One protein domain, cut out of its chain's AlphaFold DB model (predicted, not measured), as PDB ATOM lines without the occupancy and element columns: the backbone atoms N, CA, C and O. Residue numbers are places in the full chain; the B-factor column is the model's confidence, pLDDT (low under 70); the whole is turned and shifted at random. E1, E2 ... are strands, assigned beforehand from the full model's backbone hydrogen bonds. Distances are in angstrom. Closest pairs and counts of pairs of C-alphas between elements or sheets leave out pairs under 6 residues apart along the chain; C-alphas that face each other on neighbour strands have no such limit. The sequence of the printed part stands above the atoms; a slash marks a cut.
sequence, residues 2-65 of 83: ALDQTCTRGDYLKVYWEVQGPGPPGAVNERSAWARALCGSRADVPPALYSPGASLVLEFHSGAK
ATOM      1  N   ALA A   2      -4.630  -4.882  42.460       42.16
ATOM      2  CA  ALA A   2      -3.766  -6.007  42.108       42.16
ATOM      3  C   ALA A   2      -3.760  -6.162  40.583       42.16
ATOM      4  O   ALA A   2      -4.813  -6.129  39.951       42.16
ATOM      5  N   LEU A   3      -2.557  -6.237  40.019       43.12
ATOM      6  CA  LEU A   3      -2.282  -6.333  38.591       43.12
ATOM      7  C   LEU A   3      -2.887  -7.612  37.996       43.12
ATOM      8  O   LEU A   3      -2.475  -8.716  38.332       43.12
ATOM      9  N   ASP A   4      -3.779  -7.425  37.027       53.03
ATOM     10  CA  ASP A   4      -4.398  -8.416  36.124       53.03
ATOM     11  C   ASP A   4      -3.374  -9.197  35.248       53.03
ATOM     12  O   ASP A   4      -3.726  -9.980  34.374       53.03
ATOM     13  N   GLN A   5      -2.064  -9.003  35.450       52.69
ATOM     14  CA  GLN A   5      -1.004  -9.501  34.559       52.69
ATOM     15  C   GLN A   5      -0.505 -10.925  34.856       52.69
ATOM     16  O   GLN A   5       0.250 -11.478  34.057       52.69
ATOM     17  N   THR A   6      -0.886 -11.550  35.973       68.25
ATOM     18  CA  THR A   6      -0.433 -12.919  36.301       68.25
ATOM     19  C   THR A   6      -1.432 -14.006  35.923       68.25
ATOM     20  O   THR A   6      -1.064 -15.178  35.890       68.25
ATOM     21  N   CYS A   7      -2.673 -13.628  35.622       78.50
ATOM     22  CA  CYS A   7      -3.779 -14.560  35.428       78.50
ATOM     23  C   CYS A   7      -3.623 -15.404  34.153       78.50
ATOM     24  O   CYS A   7      -3.937 -16.589  34.131       78.50
ATOM     25  N   THR A   8      -3.002 -14.833  33.121       83.31
ATOM     26  CA  THR A   8      -2.796 -15.470  31.813       83.31
ATOM     27  C   THR A   8      -1.701 -16.546  31.791       83.31
ATOM     28  O   THR A   8      -1.381 -17.066  30.725       83.31
ATOM     29  N   ARG A   9      -1.081 -16.868  32.937       84.50
ATOM     30  CA  ARG A   9      -0.036 -17.905  33.049       84.50
ATOM     31  C   ARG A   9      -0.579 -19.299  33.387       84.50
ATOM     32  O   ARG A   9       0.184 -20.259  33.316       84.50
ATOM     33  N   GLY A  10      -1.836 -19.396  33.811       86.69
ATOM     34  CA  GLY A  10      -2.500 -20.651  34.171       86.69
ATOM     35  C   GLY A  10      -3.797 -20.835  33.396       86.69
ATOM     36  O   GLY A  10      -3.924 -20.317  32.291       86.69
ATOM     37  N   ASP A  11      -4.752 -21.539  33.997       90.00
ATOM     38  CA  ASP A  11      -6.119 -21.597  33.484       90.00
ATOM     39  C   ASP A  11      -6.869 -20.334  33.914       90.00
ATOM     40  O   ASP A  11      -6.805 -19.914  35.076       90.00
ATOM     41  N   TYR A  12      -7.560 -19.704  32.971       92.19
ATOM     42  CA  TYR A  12      -8.235 -18.434  33.203       92.19
ATOM     43  C   TYR A  12      -9.420 -18.254  32.264       92.19
ATOM     44  O   TYR A  12      -9.581 -18.947  31.261       92.19
ATOM     45  N   LEU A  13     -10.262 -17.287  32.594       92.44
ATOM     46  CA  LEU A  13     -11.440 -16.943  31.831       92.44
ATOM     47  C   LEU A  13     -11.353 -15.480  31.410       92.44
ATOM     48  O   LEU A  13     -11.289 -14.586  32.254       92.44
ATOM     49  N   LYS A  14     -11.339 -15.228  30.101       92.75
ATOM     50  CA  LYS A  14     -11.455 -13.870  29.569       92.75
ATOM     51  C   LYS A  14     -12.914 -13.464  29.542       92.75
ATOM     52  O   LYS A  14     -13.776 -14.234  29.116       92.75
ATOM     53  N   VAL A  15     -13.169 -12.236  29.961       91.44
ATOM     54  CA  VAL A  15     -14.503 -11.654  29.973       91.44
ATOM     55  C   VAL A  15     -14.563 -10.521  28.963       91.44
ATOM     56  O   VAL A  15     -13.793  -9.561  29.043       91.44
ATOM     57  N   TYR A  16     -15.512 -10.613  28.037       90.38
ATOM     58  CA  TYR A  16     -15.790  -9.582  27.049       90.38
ATOM     59  C   TYR A  16     -17.208  -9.036  27.267       90.38
ATOM     60  O   TYR A  16     -18.188  -9.763  27.109       90.38
ATOM     61  N   TRP A  17     -17.325  -7.757  27.628       84.88
ATOM     62  CA  TRP A  17     -18.618  -7.065  27.791       84.88
ATOM     63  C   TRP A  17     -18.700  -5.711  27.067       84.88
ATOM     64  O   TRP A  17     -19.780  -5.144  26.934       84.88
ATOM     65  N   GLU A  18     -17.571  -5.200  26.576       74.12
ATOM     66  CA  GLU A  18     -17.433  -3.955  25.805       74.12
ATOM     67  C   GLU A  18     -16.896  -4.264  24.401       74.12
ATOM     68  O   GLU A  18     -15.929  -3.672  23.923       74.12
ATOM     69  N   VAL A  19     -17.492  -5.246  23.723       64.88
ATOM     70  CA  VAL A  19     -17.051  -5.623  22.375       64.88
ATOM     71  C   VAL A  19     -17.525  -4.564  21.380       64.88
ATOM     72  O   VAL A  19     -18.605  -4.660  20.805       64.88
ATOM     73  N   GLN A  20     -16.717  -3.518  21.218       57.84
ATOM     74  CA  GLN A  20     -16.897  -2.468  20.223       57.84
ATOM     75  C   GLN A  20     -16.091  -2.849  18.976       57.84
ATOM     76  O   GLN A  20     -14.906  -2.543  18.861       57.84
ATOM     77  N   GLY A  21     -16.714  -3.575  18.052       60.47
ATOM     78  CA  GLY A  21     -16.116  -3.938  16.768       60.47
ATOM     79  C   GLY A  21     -17.173  -3.983  15.665       60.47
ATOM     80  O   GLY A  21     -18.357  -4.122  15.974       60.47
ATOM     81  N   PRO A  22     -16.789  -3.848  14.383       54.44
ATOM     82  CA  PRO A  22     -17.722  -4.012  13.274       54.44
ATOM     83  C   PRO A  22     -18.246  -5.457  13.261       54.44
ATOM     84  O   PRO A  22     -17.516  -6.392  12.944       54.44
ATOM     85  N   GLY A  23     -19.505  -5.636  13.655       64.75
ATOM     86  CA  GLY A  23     -20.158  -6.937  13.772       64.75
ATOM     87  C   GLY A  23     -21.432  -6.860  14.622       64.75
ATOM     88  O   GLY A  23     -21.704  -5.823  15.231       64.75
ATOM     89  N   PRO A  24     -22.247  -7.926  14.656       66.25
ATOM     90  CA  PRO A  24     -23.382  -8.005  15.571       66.25
ATOM     91  C   PRO A  24     -22.909  -7.966  17.042       66.25
ATOM     92  O   PRO A  24     -21.770  -8.345  17.328       66.25
ATOM     93  N   PRO A  25     -23.761  -7.530  17.993       70.81
ATOM     94  CA  PRO A  25     -23.426  -7.534  19.416       70.81
ATOM     95  C   PRO A  25     -22.890  -8.895  19.876       70.81
ATOM     96  O   PRO A  25     -23.452  -9.935  19.539       70.81
ATOM     97  N   GLY A  26     -21.785  -8.885  20.626       73.69
ATOM     98  CA  GLY A  26     -21.151 -10.111  21.121       73.69
ATOM     99  C   GLY A  26     -20.249 -10.836  20.115       73.69
ATOM    100  O   GLY A  26     -19.726 -11.895  20.447       73.69
ATOM    101  N   ALA A  27     -20.017 -10.285  18.918       80.75
ATOM    102  CA  ALA A  27     -19.048 -10.836  17.973       80.75
ATOM    103  C   ALA A  27     -17.602 -10.642  18.474       80.75
ATOM    104  O   ALA A  27     -16.999  -9.587  18.277       80.75
ATOM    105  N   VAL A  28     -17.048 -11.672  19.118       83.25
ATOM    106  CA  VAL A  28     -15.657 -11.720  19.592       83.25
ATOM    107  C   VAL A  28     -14.789 -12.468  18.579       83.25
ATOM    108  O   VAL A  28     -15.193 -13.498  18.045       83.25
ATOM    109  N   ASN A  29     -13.596 -11.941  18.311       82.88
ATOM    110  CA  ASN A  29     -12.566 -12.578  17.494       82.88
ATOM    111  C   ASN A  29     -11.179 -12.407  18.135       82.88
ATOM    112  O   ASN A  29     -11.037 -11.795  19.193       82.88
ATOM    113  N   GLU A  30     -10.137 -12.904  17.472       81.06
ATOM    114  CA  GLU A  30      -8.755 -12.875  17.957       81.06
ATOM    115  C   GLU A  30      -8.168 -11.464  18.165       81.06
ATOM    116  O   GLU A  30      -7.160 -11.315  18.855       81.06
ATOM    117  N   ARG A  31      -8.785 -10.427  17.582       81.75
ATOM    118  CA  ARG A  31      -8.403  -9.012  17.733       81.75
ATOM    119  C   ARG A  31      -9.265  -8.260  18.750       81.75
ATOM    120  O   ARG A  31      -8.989  -7.093  19.022       81.75
ATOM    121  N   SER A  32     -10.308  -8.881  19.295       83.88
ATOM    122  CA  SER A  32     -11.179  -8.251  20.286       83.88
ATOM    123  C   SER A  32     -10.440  -8.045  21.610       83.88
ATOM    124  O   SER A  32      -9.840  -8.970  22.155       83.88
ATOM    125  N   ALA A  33     -10.520  -6.834  22.162       84.44
ATOM    126  CA  ALA A  33     -10.027  -6.561  23.506       84.44
ATOM    127  C   ALA A  33     -10.976  -7.170  24.551       84.44
ATOM    128  O   ALA A  33     -12.193  -6.981  24.474       84.44
ATOM    129  N   TRP A  34     -10.428  -7.891  25.531       86.56
ATOM    130  CA  TRP A  34     -11.185  -8.341  26.700       86.56
ATOM    131  C   TRP A  34     -11.177  -7.266  27.782       86.56
ATOM    132  O   TRP A  34     -10.233  -6.488  27.905       86.56
ATOM    133  N   ALA A  35     -12.225  -7.246  28.597       86.38
ATOM    134  CA  ALA A  35     -12.358  -6.275  29.673       86.38
ATOM    135  C   ALA A  35     -11.650  -6.722  30.961       86.38
ATOM    136  O   ALA A  35     -11.214  -5.884  31.752       86.38
ATOM    137  N   ARG A  36     -11.541  -8.039  31.188       87.88
ATOM    138  CA  ARG A  36     -10.854  -8.625  32.351       87.88
ATOM    139  C   ARG A  36     -10.471 -10.092  32.123       87.88
ATOM    140  O   ARG A  36     -11.144 -10.777  31.352       87.88
ATOM    141  N   ALA A  37      -9.458 -10.578  32.843       90.62
ATOM    142  CA  ALA A  37      -9.198 -12.004  33.046       90.62
ATOM    143  C   ALA A  37      -9.539 -12.453  34.485       90.62
ATOM    144  O   ALA A  37      -9.311 -11.727  35.451       90.62
ATOM    145  N   LEU A  38     -10.110 -13.651  34.632       91.44
ATOM    146  CA  LEU A  38     -10.472 -14.259  35.917       91.44
ATOM    147  C   LEU A  38      -9.752 -15.596  36.099       91.44
ATOM    148  O   LEU A  38      -9.751 -16.426  35.195       91.44
ATOM    149  N   CYS A  39      -9.179 -15.823  37.273       89.44
ATOM    150  CA  CYS A  39      -8.508 -17.063  37.665       89.44
ATOM    151  C   CYS A  39      -8.498 -17.160  39.193       89.44
ATOM    152  O   CYS A  39      -8.815 -16.195  39.888       89.44
ATOM    153  N   GLY A  40      -8.104 -18.322  39.713       88.44
ATOM    154  CA  GLY A  40      -8.064 -18.570  41.150       88.44
ATOM    155  C   GLY A  40      -9.407 -19.054  41.687       88.44
ATOM    156  O   GLY A  40     -10.076 -19.878  41.063       88.44
ATOM    157  N   SER A  41      -9.768 -18.587  42.880       87.06
ATOM    158  CA  SER A  41     -10.948 -19.037  43.613       87.06
ATOM    159  C   SER A  41     -12.105 -18.041  43.512       87.06
ATOM    160  O   SER A  41     -11.952 -16.899  43.084       87.06
ATOM    161  N   ARG A  42     -13.290 -18.440  43.988       83.50
ATOM    162  CA  ARG A  42     -14.469 -17.560  44.032       83.50
ATOM    163  C   ARG A  42     -14.254 -16.290  44.867       83.50
ATOM    164  O   ARG A  42     -14.946 -15.309  44.630       83.50
ATOM    165  N   ALA A  43     -13.321 -16.298  45.822       85.50
ATOM    166  CA  ALA A  43     -12.985 -15.120  46.623       85.50
ATOM    167  C   ALA A  43     -12.159 -14.081  45.841       85.50
ATOM    168  O   ALA A  43     -12.184 -12.902  46.182       85.50
ATOM    169  N   ASP A  44     -11.461 -14.515  44.787       84.44
ATOM    170  CA  ASP A  44     -10.628 -13.661  43.933       84.44
ATOM    171  C   ASP A  44     -11.449 -12.989  42.815       84.44
ATOM    172  O   ASP A  44     -10.994 -12.050  42.160       84.44
ATOM    173  N   VAL A  45     -12.680 -13.463  42.601       84.25
ATOM    174  CA  VAL A  45     -13.581 -13.020  41.535       84.25
ATOM    175  C   VAL A  45     -14.667 -12.101  42.110       84.25
ATOM    176  O   VAL A  45     -15.219 -12.391  43.173       84.25
ATOM    177  N   PRO A  46     -15.028 -10.998  41.423       85.00
ATOM    178  CA  PRO A  46     -16.154 -10.164  41.832       85.00
ATOM    179  C   PRO A  46     -17.449 -10.982  41.996       85.00
ATOM    180  O   PRO A  46     -17.716 -11.851  41.166       85.00
ATOM    181  N   PRO A  47     -18.300 -10.677  42.995       82.50
ATOM    182  CA  PRO A  47     -19.535 -11.430  43.235       82.50
ATOM    183  C   PRO A  47     -20.496 -11.469  42.041       82.50
ATOM    184  O   PRO A  47     -21.238 -12.437  41.888       82.50
ATOM    185  N   ALA A  48     -20.488 -10.424  41.208       87.31
ATOM    186  CA  ALA A  48     -21.293 -10.327  40.000       87.31
ATOM    187  C   ALA A  48     -20.520  -9.609  38.886       87.31
ATOM    188  O   ALA A  48     -19.765  -8.667  39.140       87.31
ATOM    189  N   LEU A  49     -20.746 -10.048  37.648       89.31
ATOM    190  CA  LEU A  49     -20.284  -9.386  36.430       89.31
ATOM    191  C   LEU A  49     -21.495  -8.753  35.748       89.31
ATOM    192  O   LEU A  49     -22.536  -9.395  35.623       89.31
ATOM    193  N   TYR A  50     -21.356  -7.507  35.302       88.50
ATOM    194  CA  TYR A  50     -22.416  -6.776  34.616       88.50
ATOM    195  C   TYR A  50     -21.951  -6.384  33.219       88.50
ATOM    196  O   TYR A  50     -20.914  -5.734  33.078       88.50
ATOM    197  N   SER A  51     -22.719  -6.759  32.195       87.25
ATOM    198  CA  SER A  51     -22.504  -6.264  30.841       87.25
ATOM    199  C   SER A  51     -23.304  -4.977  30.609       87.25
ATOM    200  O   SER A  51     -24.519  -4.979  30.811       87.25
ATOM    201  N   PRO A  52     -22.672  -3.888  30.130       83.06
ATOM    202  CA  PRO A  52     -23.394  -2.675  29.738       83.06
ATOM    203  C   PRO A  52     -24.358  -2.893  28.563       83.06
ATOM    204  O   PRO A  52     -25.323  -2.148  28.403       83.06
ATOM    205  N   GLY A  53     -24.079  -3.895  27.723       83.38
ATOM    206  CA  GLY A  53     -24.883  -4.257  26.560       83.38
ATOM    207  C   GLY A  53     -25.596  -5.602  26.701       83.38
ATOM    208  O   GLY A  53     -25.508  -6.288  27.719       83.38
ATOM    209  N   ALA A  54     -26.259  -6.006  25.618       85.00
ATOM    210  CA  ALA A  54     -27.010  -7.258  25.513       85.00
ATOM    211  C   ALA A  54     -26.128  -8.514  25.345       85.00
ATOM    212  O   ALA A  54     -26.625  -9.578  24.978       85.00
ATOM    213  N   SER A  55     -24.814  -8.402  25.553       86.38
ATOM    214  CA  SER A  55     -23.869  -9.492  25.322       86.38
ATOM    215  C   SER A  55     -22.785  -9.512  26.392       86.38
ATOM    216  O   SER A  55     -22.162  -8.492  26.684       86.38
ATOM    217  N   LEU A  56     -22.543 -10.706  26.928       89.56
ATOM    218  CA  LEU A  56     -21.434 -11.040  27.810       89.56
ATOM    219  C   LEU A  56     -20.827 -12.341  27.287       89.56
ATOM    220  O   LEU A  56     -21.519 -13.357  27.234       89.56
ATOM    221  N   VAL A  57     -19.559 -12.313  26.882       91.19
ATOM    222  CA  VAL A  57     -18.856 -13.496  26.370       91.19
ATOM    223  C   VAL A  57     -17.787 -13.915  27.369       91.19
ATOM    224  O   VAL A  57     -17.009 -13.089  27.850       91.19
ATOM    225  N   LEU A  58     -17.771 -15.210  27.674       92.50
ATOM    226  CA  LEU A  58     -16.807 -15.855  28.555       92.50
ATOM    227  C   LEU A  58     -15.981 -16.837  27.718       92.50
ATOM    228  O   LEU A  58     -16.534 -17.782  27.160       92.50
ATOM    229  N   GLU A  59     -14.674 -16.612  27.623       92.00
ATOM    230  CA  GLU A  59     -13.748 -17.477  26.883       92.00
ATOM    231  C   GLU A  59     -12.803 -18.162  27.869       92.00
ATOM    232  O   GLU A  59     -11.971 -17.511  28.505       92.00
ATOM    233  N   PHE A  60     -12.957 -19.477  28.016       92.88
ATOM    234  CA  PHE A  60     -12.141 -20.280  28.918       92.88
ATOM    235  C   PHE A  60     -10.854 -20.736  28.225       92.88
ATOM    236  O   PHE A  60     -10.898 -21.371  27.172       92.88
ATOM    237  N   HIS A  61      -9.715 -20.417  28.835       92.06
ATOM    238  CA  HIS A  61      -8.385 -20.862  28.431       92.06
ATOM    239  C   HIS A  61      -7.872 -21.863  29.453       92.06
ATOM    240  O   HIS A  61      -7.737 -21.521  30.629       92.06
ATOM    241  N   SER A  62      -7.538 -23.067  28.996       90.44
ATOM    242  CA  SER A  62      -6.853 -24.065  29.810       90.44
ATOM    243  C   SER A  62      -5.626 -24.632  29.108       90.44
ATOM    244  O   SER A  62      -5.550 -24.690  27.877       90.44
ATOM    245  N   GLY A  63      -4.634 -25.021  29.905       87.00
ATOM    246  CA  GLY A  63      -3.416 -25.665  29.424       87.00
ATOM    247  C   GLY A  63      -3.479 -27.194  29.463       87.00
ATOM    248  O   GLY A  63      -4.411 -27.796  29.985       87.00
ATOM    249  N   ALA A  64      -2.416 -27.837  28.974       84.44
ATOM    250  CA  ALA A  64      -2.233 -29.291  29.087       84.44
ATOM    251  C   ALA A  64      -1.869 -29.755  30.512       84.44
ATOM    252  O   ALA A  64      -1.798 -30.952  30.782       84.44
ATOM    253  N   LYS A  65      -1.571 -28.818  31.421       82.19
ATOM    254  CA  LYS A  65      -1.194 -29.131  32.798       82.19
ATOM    255  C   LYS A  65      -2.451 -29.382  33.619       82.19
ATOM    256  O   LYS A  65      -3.112 -28.434  34.037       82.19
TER     257      LYS A  65
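Overview. This is residues 2 to 65 of the 83 residues of the protein "(diamondback moth) hypothetical protein" of Plutella xylostella (UniProt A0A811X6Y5). There is little regular structure here: a small antiparallel sheet, E1 between E2 and E3, with two long loops, residues 17 to 35 and 39 to 56, joining its strands. The 64 printed residues include strands E1, E2, E3, in sheet order E2, E1, E3, and no named helix; the class is all strand, with 13 residues in named elements. It is only just compact, close to loose, radius of gyration of the C-alphas 12.5 A, spanning 34 by 27 by 18 A.

Along the chain. E1, residues 12 to 16, starts at C-alpha 12 (-8.235, -18.434, 33.203) and measures 13.2 A. E2 is residues 36 to 38, 6.7 A. E3, residues 57 to 61, 13.0 A, ends at C-alpha 61 (-8.385, -20.862, 28.431).

Arrangement. E1 and E2 form an antiparallel hairpin at 149 degrees; N 13 and O 38, 2.8 A, are within hydrogen-bond range. E1 and E3 are antiparallel at 157 degrees; N 14 and O 59, 2.9 A, are within hydrogen-bond range. E2 and E3 are apart.

Size, cuts and confidence. The farthest C-alphas, Pro 22 and Lys 65, are 35.9 A apart. Both links are long. The printed part has no cut. pLDDT is under 70 at residues 2 to 6 and 19 to 24.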